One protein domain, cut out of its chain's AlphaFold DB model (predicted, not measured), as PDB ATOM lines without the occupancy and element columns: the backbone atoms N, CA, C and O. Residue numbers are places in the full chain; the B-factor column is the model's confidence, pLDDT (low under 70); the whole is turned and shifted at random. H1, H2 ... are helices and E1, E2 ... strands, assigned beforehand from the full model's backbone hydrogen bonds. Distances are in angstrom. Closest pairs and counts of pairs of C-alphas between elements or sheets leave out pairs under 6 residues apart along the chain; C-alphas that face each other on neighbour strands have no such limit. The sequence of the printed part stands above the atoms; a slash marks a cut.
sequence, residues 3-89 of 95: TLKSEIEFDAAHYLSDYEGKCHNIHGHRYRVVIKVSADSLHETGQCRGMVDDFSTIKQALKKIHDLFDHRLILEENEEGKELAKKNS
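This is residues 3 to 89 of the 95 residues of the protein "6-pyruvoyl tetrahydropterin synthase/QueD family protein" of Turicibacter sp. HGF1 (UniProt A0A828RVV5). A long twisted hairpin, E1 and E2, has helix H1 along one face, short E3 and helix H2 at one end, and residues 44 to 49 sticking out at the other. The 87 printed residues hold E1 E2 H1 E3 H2, class mixed, with a mixed sheet E2 E1 E3. The whole is only just extended, close to loose: radius of gyration of the C-alphas 18.3 A, spans 53 by 27 by 21 A.

Find C-alpha 3 at (132.869, 205.427, 189.533); E1 runs 32.0 A to residue 14, bending by 67 degrees at residue 11. E2, residues 27 to 39, spans 38.4 A; H1, residues 55 to 69, 21.2 A. After E3, residues 72 to 74, H2, residues 79 to 87, ends at C-alpha 87 (170.775, 202.519, 168.063).

Start at E1: within hydrogen-bond range are N 10 and O 31 of antiparallel E2, 3.0 A, and O 13 and N 74 of parallel E3, 2.8 A. H1 touches E1, closest C-alphas Phe 10 and His 66, 5.9 A. H2 is not on the sheet. In H1 and H2 every O i to N i+4 pair is within range.

The farthest C-alphas, Glu 20 and Thr 45, are 55.3 A apart. The printed part has no cut; links E1 to E2 and E2 to H1 are long. Residues 88 to 89 have pLDDT under 70.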
ATOM      1  N   THR A   3     131.493 205.400 190.044       97.62
ATOM      2  CA  THR A   3     132.869 205.427 189.533       97.62
ATOM      3  C   THR A   3     133.684 204.267 190.083       97.62
ATOM      4  O   THR A   3     133.736 204.049 191.293       97.62
ATOM      5  N   LEU A   4     134.387 203.574 189.192       97.12
ATOM      6  CA  LEU A   4     135.460 202.647 189.525       97.12
ATOM      7  C   LEU A   4     136.800 203.356 189.366       97.12
ATOM      8  O   LEU A   4     137.023 204.071 188.389       97.12
ATOM      9  N   LYS A   5     137.700 203.132 190.320       97.50
ATOM     10  CA  LYS A   5     139.091 203.576 190.259       97.50
ATOM     11  C   LYS A   5     139.991 202.350 190.330       97.50
ATOM     12  O   LYS A   5     139.809 201.502 191.197       97.50
ATOM     13  N   SER A   6     140.973 202.288 189.444       97.56
ATOM     14  CA  SER A   6     142.040 201.291 189.484       97.56
ATOM     15  C   SER A   6     143.354 201.948 189.086       97.56
ATOM     16  O   SER A   6     143.362 203.019 188.476       97.56
ATOM     17  N   GLU A   7     144.469 201.330 189.442       98.00
ATOM     18  CA  GLU A   7     145.792 201.858 189.136       98.00
ATOM     19  C   GLU A   7     146.820 200.749 188.929       98.00
ATOM     20  O   GLU A   7     146.617 199.615 189.363       98.00
ATOM     21  N   ILE A   8     147.899 201.105 188.237       98.38
ATOM     22  CA  ILE A   8     149.136 200.331 188.113       98.38
ATOM     23  C   ILE A   8     150.325 201.266 188.306       98.38
ATOM     24  O   ILE A   8     150.209 202.483 188.125       98.38
ATOM     25  N   GLU A   9     151.473 200.676 188.604       98.50
ATOM     26  CA  GLU A   9     152.762 201.352 188.596       98.50
ATOM     27  C   GLU A   9     153.722 200.583 187.691       98.50
ATOM     28  O   GLU A   9     153.625 199.360 187.622       98.50
ATOM     29  N   PHE A  10     154.607 201.287 186.992       98.38
ATOM     30  CA  PHE A  10     155.694 200.687 186.217       98.38
ATOM     31  C   PHE A  10     156.946 201.560 186.313       98.38
ATOM     32  O   PHE A  10     156.845 202.782 186.465       98.38
ATOM     33  N   ASP A  11     158.119 200.943 186.210       98.38
ATOM     34  CA  ASP A  11     159.398 201.650 186.281       98.38
ATOM     35  C   ASP A  11     159.965 201.813 184.861       98.38
ATOM     36  O   ASP A  11     160.143 200.838 184.132       98.38
ATOM     37  N   ALA A  12     160.242 203.052 184.444       97.25
ATOM     38  CA  ALA A  12     160.757 203.338 183.103       97.25
ATOM     39  C   ALA A  12     161.761 204.496 183.099       97.25
ATOM     40  O   ALA A  12     161.706 205.407 183.932       97.25
ATOM     41  N   ALA A  13     162.673 204.465 182.128       96.50
ATOM     42  CA  ALA A  13     163.581 205.564 181.826       96.50
ATOM     43  C   ALA A  13     163.009 206.454 180.715       96.50
ATOM     44  O   ALA A  13     162.226 205.992 179.891       96.50
ATOM     45  N   HIS A  14     163.409 207.722 180.671       95.06
ATOM     46  CA  HIS A  14     163.076 208.669 179.605       95.06
ATOM     47  C   HIS A  14     164.067 209.840 179.585       95.06
ATOM     48  O   HIS A  14     164.932 209.963 180.458       95.06
ATOM     49  N   TYR A  15     163.927 210.699 178.585       94.25
ATOM     50  CA  TYR A  15     164.536 212.023 178.523       94.25
ATOM     51  C   TYR A  15     163.614 212.942 177.708       94.25
ATOM     52  O   TYR A  15     162.750 212.446 176.987       94.25
ATOM     53  N   LEU A  16     163.798 214.257 177.832       94.56
ATOM     54  CA  LEU A  16     163.063 215.252 177.050       94.56
ATOM     55  C   LEU A  16     163.978 215.874 175.989       94.56
ATOM     56  O   LEU A  16     165.003 216.486 176.313       94.56
ATOM     57  N   SER A  17     163.607 215.700 174.727       92.88
ATOM     58  CA  SER A  17     164.240 216.333 173.576       92.88
ATOM     59  C   SER A  17     163.998 217.840 173.618       92.88
ATOM     60  O   SER A  17     162.944 218.296 174.055       92.88
ATOM     61  N   ASP A  18     165.002 218.616 173.207       92.88
ATOM     62  CA  ASP A  18     164.934 220.087 173.141       92.88
ATOM     63  C   ASP A  18     164.527 220.776 174.468       92.88
ATOM     64  O   ASP A  18     163.977 221.876 174.496       92.88
ATOM     65  N   TYR A  19     164.782 220.118 175.605       95.69
ATOM     66  CA  TYR A  19     164.450 220.646 176.926       95.69
ATOM     67  C   TYR A  19     165.660 221.292 177.604       95.69
ATOM     68  O   TYR A  19     166.635 220.626 177.950       95.69
ATOM     69  N   GLU A  20     165.583 222.585 177.911       93.44
ATOM     70  CA  GLU A  20     166.631 223.277 178.664       93.44
ATOM     71  C   GLU A  20     166.510 223.003 180.174       93.44
ATOM     72  O   GLU A  20     165.948 223.773 180.954       93.44
ATOM     73  N   GLY A  21     167.043 221.861 180.615       96.38
ATOM     74  CA  GLY A  21     167.120 221.509 182.031       96.38
ATOM     75  C   GLY A  21     167.589 220.079 182.293       96.38
ATOM     76  O   GLY A  21     167.970 219.343 181.388       96.38
ATOM     77  N   LYS A  22     167.542 219.648 183.563       95.44
ATOM     78  CA  LYS A  22     168.063 218.326 183.975       95.44
ATOM     79  C   LYS A  22     167.397 217.150 183.250       95.44
ATOM     80  O   LYS A  22     168.065 216.140 183.044       95.44
ATOM     81  N   CYS A  23     166.129 217.298 182.854       96.06
ATOM     82  CA  CYS A  23     165.348 216.260 182.179       96.06
ATOM     83  C   CYS A  23     165.794 215.969 180.737       96.06
ATOM     84  O   CYS A  23     165.347 214.972 180.183       96.06
ATOM     85  N   HIS A  24     166.683 216.781 180.153       94.00
ATOM     86  CA  HIS A  24     167.348 216.445 178.891       94.00
ATOM     87  C   HIS A  24     168.278 215.230 179.024       94.00
ATOM     88  O   HIS A  24     168.523 214.515 178.058       94.00
ATOM     89  N   ASN A  25     168.779 214.955 180.232       93.88
ATOM     90  CA  ASN A  25     169.555 213.747 180.489       93.88
ATOM     91  C   ASN A  25     168.628 212.535 180.652       93.88
ATOM     92  O   ASN A  25     167.545 212.648 181.232       93.88
ATOM     93  N   ILE A  26     169.100 211.356 180.238       94.31
ATOM     94  CA  ILE A  26     168.410 210.090 180.513       94.31
ATOM     95  C   ILE A  26     168.322 209.878 182.027       94.31
ATOM     96  O   ILE A  26     169.329 209.889 182.737       94.31
ATOM     97  N   HIS A  27     167.106 209.667 182.512       96.50
ATOM     98  CA  HIS A  27     166.797 209.380 183.909       96.50
ATOM     99  C   HIS A  27     165.541 208.506 183.989       96.50
ATOM    100  O   HIS A  27     164.945 208.191 182.964       96.50
ATOM    101  N   GLY A  28     165.137 208.082 185.186       97.00
ATOM    102  CA  GLY A  28     163.984 207.198 185.354       97.00
ATOM    103  C   GLY A  28     163.049 207.616 186.472       97.00
ATOM    104  O   GLY A  28     163.431 208.378 187.362       97.00
ATOM    105  N   HIS A  29     161.831 207.090 186.401       98.31
ATOM    106  CA  HIS A  29     160.764 207.298 187.373       98.31
ATOM    107  C   HIS A  29     159.973 206.013 187.579       98.31
ATOM    108  O   HIS A  29     159.903 205.162 186.689       98.31
ATOM    109  N   ARG A  30     159.296 205.948 188.726       98.50
ATOM    110  CA  ARG A  30     158.118 205.102 188.888       98.50
ATOM    111  C   ARG A  30     156.900 205.862 188.396       98.50
ATOM    112  O   ARG A  30     156.474 206.834 189.023       98.50
ATOM    113  N   TYR A  31     156.345 205.432 187.278       98.25
ATOM    114  CA  TYR A  31     155.114 205.987 186.740       98.25
ATOM    115  C   TYR A  31     153.926 205.338 187.432       98.25
ATOM    116  O   TYR A  31     153.897 204.127 187.617       98.25
ATOM    117  N   ARG A  32     152.919 206.142 187.775       98.31
ATOM    118  CA  ARG A  32     151.643 205.667 188.315       98.31
ATOM    119  C   ARG A  32     150.521 206.049 187.367       98.31
ATOM    120  O   ARG A  32     150.250 207.233 187.168       98.31
ATOM    121  N   VAL A  33     149.841 205.050 186.815       97.62
ATOM    122  CA  VAL A  33     148.684 205.249 185.937       97.62
ATOM    123  C   VAL A  33     147.421 204.989 186.736       97.62
ATOM    124  O   VAL A  33     147.197 203.879 187.213       97.62
ATOM    125  N   VAL A  34     146.583 206.014 186.865       97.62
ATOM    126  CA  VAL A  34     145.292 205.938 187.553       97.62
ATOM    127  C   VAL A  34     144.183 206.052 186.517       97.62
ATOM    128  O   VAL A  34     144.065 207.081 185.856       97.62
ATOM    129  N   ILE A  35     143.335 205.030 186.418       96.56
ATOM    130  CA  ILE A  35     142.145 205.055 185.565       96.56
ATOM    131  C   ILE A  35     140.888 205.235 186.409       96.56
ATOM    132  O   ILE A  35     140.759 204.680 187.506       96.56
ATOM    133  N   LYS A  36     139.950 206.019 185.878       96.94
ATOM    134  CA  LYS A  36     138.601 206.167 186.416       96.94
ATOM    135  C   LYS A  36     137.596 205.848 185.319       96.94
ATOM    136  O   LYS A  36     137.625 206.481 184.270       96.94
ATOM    137  N   VAL A  37     136.710 204.897 185.582       96.88
ATOM    138  CA  VAL A  37     135.594 204.542 184.697       96.88
ATOM    139  C   VAL A  37     134.316 204.954 185.407       96.88
ATOM    140  O   VAL A  37     134.130 204.588 186.566       96.88
ATOM    141  N   SER A  38     133.474 205.758 184.757       97.81
ATOM    142  CA  SER A  38     132.254 206.292 185.371       97.81
ATOM    143  C   SER A  38     131.035 206.039 184.501       97.81
ATOM    144  O   SER A  38     131.135 206.077 183.278       97.81
ATOM    145  N   ALA A  39     129.894 205.821 185.150       97.75
ATOM    146  CA  ALA A  39     128.597 205.683 184.502       97.75
ATOM    147  C   ALA A  39     127.501 206.352 185.342       97.75
ATOM    148  O   ALA A  39     127.586 206.423 186.575       97.75
ATOM    149  N   ASP A  40     126.459 206.851 184.681       98.38
ATOM    150  CA  ASP A  40     125.321 207.473 185.364       98.38
ATOM    151  C   ASP A  40     124.383 206.443 185.997       98.38
ATOM    152  O   ASP A  40     123.835 206.692 187.074       98.38
ATOM    153  N   SER A  41     124.284 205.264 185.386       97.75
ATOM    154  CA  SER A  41     123.546 204.099 185.868       97.75
ATOM    155  C   SER A  41     124.437 202.853 185.883       97.75
ATOM    156  O   SER A  41     125.538 202.843 185.333       97.75
ATOM    157  N   LEU A  42     123.971 201.805 186.559       98.25
ATOM    158  CA  LEU A  42     124.638 200.505 186.617       98.25
ATOM    159  C   LEU A  42     123.963 199.544 185.639       98.25
ATOM    160  O   LEU A  42     122.778 199.696 185.342       98.25
ATOM    161  N   HIS A  43     124.685 198.522 185.183       97.88
ATOM    162  CA  HIS A  43     124.064 197.457 184.394       97.88
ATOM    163  C   HIS A  43     122.947 196.773 185.202       97.88
ATOM    164  O   HIS A  43     123.141 196.404 186.360       97.88
ATOM    165  N   GLU A  44     121.780 196.556 184.594       98.06
ATOM    166  CA  GLU A  44     120.610 196.008 185.301       98.06
ATOM    167  C   GLU A  44     120.549 194.473 185.293       98.06
ATOM    168  O   GLU A  44     119.922 193.856 186.156       98.06
ATOM    169  N   THR A  45     121.206 193.824 184.330       97.62
ATOM    170  CA  THR A  45     121.161 192.367 184.129       97.62
ATOM    171  C   THR A  45     122.502 191.825 183.616       97.62
ATOM    172  O   THR A  45     123.434 192.586 183.354       97.62
ATOM    173  N   GLY A  46     122.619 190.498 183.498       97.31
ATOM    174  CA  GLY A  46     123.831 189.834 183.009       97.31
ATOM    175  C   GLY A  46     124.979 189.793 184.023       97.31
ATOM    176  O   GLY A  46     124.782 190.022 185.217       97.31
ATOM    177  N   GLN A  47     126.181 189.479 183.533       96.38
ATOM    178  CA  GLN A  47     127.391 189.294 184.349       96.38
ATOM    179  C   GLN A  47     127.783 190.555 185.133       96.38
ATOM    180  O   GLN A  47     128.191 190.460 186.286       96.38
ATOM    181  N   CYS A  48     127.604 191.735 184.537       97.62
ATOM    182  CA  CYS A  48     127.961 193.010 185.162       97.62
ATOM    183  C   CYS A  48     126.822 193.623 185.995       97.62
ATOM    184  O   CYS A  48     126.903 194.797 186.344       97.62
ATOM    185  N   ARG A  49     125.741 192.887 186.302       98.00
ATOM    186  CA  ARG A  49     124.582 193.436 187.030       98.00
ATOM    187  C   ARG A  49     125.004 194.121 188.335       98.00
ATOM    188  O   ARG A  49     125.605 193.496 189.205       98.00
ATOM    189  N   GLY A  50     124.608 195.383 188.496       97.88
ATOM    190  CA  GLY A  50     124.950 196.220 189.645       97.88
ATOM    191  C   GLY A  50     126.363 196.808 189.593       97.88
ATOM    192  O   GLY A  50     126.847 197.293 190.612       97.88
ATOM    193  N   MET A  51     127.035 196.771 188.441       97.94
ATOM    194  CA  MET A  51     128.396 197.281 188.257       97.94
ATOM    195  C   MET A  51     128.433 198.402 187.213       97.94
ATOM    196  O   MET A  51     127.530 198.527 186.387       97.94
ATOM    197  N   VAL A  52     129.491 199.217 187.270       97.69
ATOM    198  CA  VAL A  52     129.866 200.145 186.187       97.69
ATOM    199  C   VAL A  52     130.532 199.369 185.049       97.69
ATOM    200  O   VAL A  52     130.234 199.616 183.891       97.69
ATOM    201  N   ASP A  53     131.426 198.442 185.398       96.56
ATOM    202  CA  ASP A  53     132.064 197.455 184.522       96.56
ATOM    203  C   ASP A  53     132.704 196.365 185.414       96.56
ATOM    204  O   ASP A  53     132.775 196.518 186.640       96.56
ATOM    205  N   ASP A  54     133.193 195.283 184.817       96.50
ATOM    206  CA  ASP A  54     133.961 194.242 185.493       96.50
ATOM    207  C   ASP A  54     135.412 194.707 185.740       96.50
ATOM    208  O   ASP A  54     136.136 195.145 184.838       96.50
ATOM    209  N   PHE A  55     135.888 194.576 186.981       95.94
ATOM    210  CA  PHE A  55     137.266 194.924 187.338       95.94
ATOM    211  C   PHE A  55     138.320 194.127 186.556       95.94
ATOM    212  O   PHE A  55     139.436 194.617 186.381       95.94
ATOM    213  N   SER A  56     138.015 192.911 186.108       96.38
ATOM    214  CA  SER A  56     138.924 192.101 185.296       96.38
ATOM    215  C   SER A  56     139.188 192.740 183.931       96.38
ATOM    216  O   SER A  56     140.349 192.790 183.523       96.38
ATOM    217  N   THR A  57     138.173 193.325 183.287       95.44
ATOM    218  CA  THR A  57     138.316 194.106 182.047       95.44
ATOM    219  C   THR A  57     139.283 195.269 182.256       95.44
ATOM    220  O   THR A  57     140.259 195.425 181.517       95.44
ATOM    221  N   ILE A  58     139.074 196.041 183.329       96.50
ATOM    222  CA  ILE A  58     139.914 197.196 183.675       96.50
ATOM    223  C   ILE A  58     141.358 196.753 183.950       96.50
ATOM    224  O   ILE A  58     142.307 197.345 183.430       96.50
ATOM    225  N   LYS A  59     141.549 195.683 184.728       96.38
ATOM    226  CA  LYS A  59     142.879 195.140 185.039       96.38
ATOM    227  C   LYS A  59     143.598 194.614 183.801       96.38
ATOM    228  O   LYS A  59     144.803 194.803 183.698       96.38
ATOM    229  N   GLN A  60     142.893 193.990 182.858       97.50
ATOM    230  CA  GLN A  60     143.490 193.539 181.597       97.50
ATOM    231  C   GLN A  60     143.957 194.721 180.742       97.50
ATOM    232  O   GLN A  60     145.052 194.668 180.182       97.50
ATOM    233  N   ALA A  61     143.168 195.795 180.663       96.56
ATOM    234  CA  ALA A  61     143.564 197.011 179.957       96.56
ATOM    235  C   ALA A  61     144.799 197.660 180.603       96.56
ATOM    236  O   ALA A  61     145.777 197.938 179.912       96.56
ATOM    237  N   LEU A  62     144.795 197.821 181.930       97.88
ATOM    238  CA  LEU A  62     145.951 198.342 182.658       97.88
ATOM    239  C   LEU A  62     147.176 197.434 182.497       97.88
ATOM    240  O   LEU A  62     148.264 197.934 182.243       97.88
ATOM    241  N   LYS A  63     147.021 196.107 182.554       97.50
ATOM    242  CA  LYS A  63     148.134 195.171 182.351       97.50
ATOM    243  C   LYS A  63     148.801 195.346 180.984       97.50
ATOM    244  O   LYS A  63     150.021 195.312 180.912       97.50
ATOM    245  N   LYS A  64     148.032 195.589 179.917       97.75
ATOM    246  CA  LYS A  64     148.607 195.882 178.592       97.75
ATOM    247  C   LYS A  64     149.466 197.147 178.605       97.75
ATOM    248  O   LYS A  64     150.502 197.167 177.956       97.75
ATOM    249  N   ILE A  65     149.051 198.177 179.347       97.00
ATOM    250  CA  ILE A  65     149.833 199.409 179.527       97.00
ATOM    251  C   ILE A  65     151.104 199.102 180.323       97.00
ATOM    252  O   ILE A  65     152.192 199.423 179.865       97.00
ATOM    253  N   HIS A  66     150.981 198.432 181.472       97.81
ATOM    254  CA  HIS A  66     152.127 198.014 182.283       97.81
ATOM    255  C   HIS A  66     153.162 197.261 181.439       97.81
ATOM    256  O   HIS A  66     154.307 197.678 181.351       97.81
ATOM    257  N   ASP A  67     152.744 196.189 180.766       96.50
ATOM    258  CA  ASP A  67     153.645 195.317 180.007       96.50
ATOM    259  C   ASP A  67     154.277 196.028 178.795       96.50
ATOM    260  O   ASP A  67     155.325 195.605 178.304       96.50
ATOM    261  N   LEU A  68     153.650 197.104 178.307       95.62
ATOM    262  CA  LEU A  68     154.213 197.937 177.252       95.62
ATOM    263  C   LEU A  68     155.342 198.833 177.776       95.62
ATOM    264  O   LEU A  68     156.322 199.013 177.061       95.62
ATOM    265  N   PHE A  69     155.228 199.387 178.986       96.31
ATOM    266  CA  PHE A  69     156.148 200.425 179.473       96.31
ATOM    267  C   PHE A  69     157.142 199.971 180.540       96.31
ATOM    268  O   PHE A  69     158.186 200.605 180.693       96.31
ATOM    269  N   ASP A  70     156.846 198.902 181.269       97.56
ATOM    270  CA  ASP A  70     157.689 198.454 182.368       97.56
ATOM    271  C   ASP A  70     159.073 198.011 181.876       97.56
ATOM    272  O   ASP A  70     159.207 197.304 180.872       97.56
ATOM    273  N   HIS A  71     160.114 198.470 182.574       95.25
ATOM    274  CA  HIS A  71     161.521 198.263 182.227       95.25
ATOM    275  C   HIS A  71     161.898 198.730 180.806       95.25
ATOM    276  O   HIS A  71     162.773 198.149 180.155       95.25
ATOM    277  N   ARG A  72     161.263 199.795 180.297       93.38
ATOM    278  CA  ARG A  72     161.579 200.384 178.982       93.38
ATOM    279  C   ARG A  72     162.236 201.760 179.084       93.38
ATOM    280  O   ARG A  72     162.134 202.457 180.091       93.38
ATOM    281  N   LEU A  73     162.890 202.152 177.990       94.00
ATOM    282  CA  LEU A  73     163.247 203.538 177.701       94.00
ATOM    283  C   LEU A  73     162.144 204.146 176.829       94.00
ATOM    284  O   LEU A  73     161.953 203.719 175.690       94.00
ATOM    285  N   ILE A  74     161.424 205.121 177.371       94.94
ATOM    286  CA  ILE A  74     160.395 205.884 176.670       94.94
ATOM    287  C   ILE A  74     161.085 206.980 175.859       94.94
ATOM    288  O   ILE A  74     161.906 207.732 176.387       94.94
ATOM    289  N   LEU A  75     160.761 207.040 174.571       93.25
ATOM    290  CA  LEU A  75     161.332 207.976 173.608       93.25
ATOM    291  C   LEU A  75     160.205 208.777 172.964       93.25
ATOM    292  O   LEU A  75     159.132 208.233 172.704       93.25
ATOM    293  N   GLU A  76     160.464 210.049 172.687       93.19
ATOM    294  CA  GLU A  76     159.545 210.891 171.926       93.19
ATOM    295  C   GLU A  76     159.452 210.438 170.465       93.19
ATOM    296  O   GLU A  76     160.438 210.001 169.864       93.19
ATOM    297  N   GLU A  77     158.275 210.599 169.856       92.19
ATOM    298  CA  GLU A  77     158.031 210.272 168.446       92.19
ATOM    299  C   GLU A  77     158.574 211.359 167.486       92.19
ATOM    300  O   GLU A  77     157.929 211.780 166.528       92.19
ATOM    301  N   ASN A  78     159.794 211.831 167.735       93.12
ATOM    302  CA  ASN A  78     160.496 212.820 166.919       93.12
ATOM    303  C   ASN A  78     161.719 212.188 166.218       93.12
ATOM    304  O   ASN A  78     162.000 210.996 166.368       93.12
ATOM    305  N   GLU A  79     162.435 212.957 165.395       93.19
ATOM    306  CA  GLU A  79     163.581 212.419 164.645       93.19
ATOM    307  C   GLU A  79     164.717 211.939 165.565       93.19
ATOM    308  O   GLU A  79     165.289 210.875 165.321       93.19
ATOM    309  N   GLU A  80     164.997 212.644 166.663       90.12
ATOM    310  CA  GLU A  80     166.018 212.239 167.637       90.12
ATOM    311  C   GLU A  80     165.652 210.911 168.322       90.12
ATOM    312  O   GLU A  80     166.462 209.978 168.360       90.12
ATOM    313  N   GLY A  81     164.407 210.782 168.786       90.50
ATOM    314  CA  GLY A  81     163.889 209.567 169.405       90.50
ATOM    315  C   GLY A  81     163.910 208.373 168.448       90.50
ATOM    316  O   GLY A  81     164.333 207.275 168.825       90.50
ATOM    317  N   LYS A  82     163.557 208.577 167.170       90.19
ATOM    318  CA  LYS A  82     163.658 207.533 166.131       90.19
ATOM    319  C   LYS A  82     165.103 207.084 165.913       90.19
ATOM    320  O   LYS A  82     165.344 205.879 165.778       90.19
ATOM    321  N   GLU A  83     166.061 208.006 165.894       89.88
ATOM    322  CA  GLU A  83     167.486 207.685 165.762       89.88
ATOM    323  C   GLU A  83     168.026 206.925 166.984       89.88
ATOM    324  O   GLU A  83     168.725 205.915 166.836       89.88
ATOM    325  N   LEU A  84     167.653 207.330 168.199       85.44
ATOM    326  CA  LEU A  84     168.012 206.615 169.428       85.44
ATOM    327  C   LEU A  84     167.410 205.204 169.477       85.44
ATOM    328  O   LEU A  84     168.092 204.256 169.876       85.44
ATOM    329  N   ALA A  85     166.173 205.031 169.009       84.81
ATOM    330  CA  ALA A  85     165.521 203.726 168.937       84.81
ATOM    331  C   ALA A  85     166.215 202.769 167.948       84.81
ATOM    332  O   ALA A  85     166.263 201.558 168.181       84.81
ATOM    333  N   LYS A  86     166.773 203.288 166.842       84.06
ATOM    334  CA  LYS A  86     167.579 202.493 165.895       84.06
ATOM    335  C   LYS A  86     168.871 201.994 166.548       84.06
ATOM    336  O   LYS A  86     169.239 200.836 166.356       84.06
ATOM    337  N   LYS A  87     169.523 202.842 167.352       79.81
ATOM    338  CA  LYS A  87     170.775 202.519 168.063       79.81
ATOM    339  C   LYS A  87     170.574 201.495 169.190       79.81
ATOM    340  O   LYS A  87     171.437 200.649 169.394       79.81
ATOM    341  N   ASN A  88     169.423 201.514 169.865       68.06
ATOM    342  CA  ASN A  88     169.116 200.674 171.035       68.06
ATOM    343  C   ASN A  88     168.252 199.436 170.711       68.06
ATOM    344  O   ASN A  88     167.443 198.995 171.522       68.06
ATOM    345  N   SER A  89     168.399 198.862 169.516       56.31
ATOM    346  CA  SER A  89     167.441 197.935 168.885       56.31
ATOM    347  C   SER A  89     167.176 196.572 169.562       56.31
ATOM    348  O   SER A  89     166.525 195.728 168.943       56.31
TER     349      SER A  89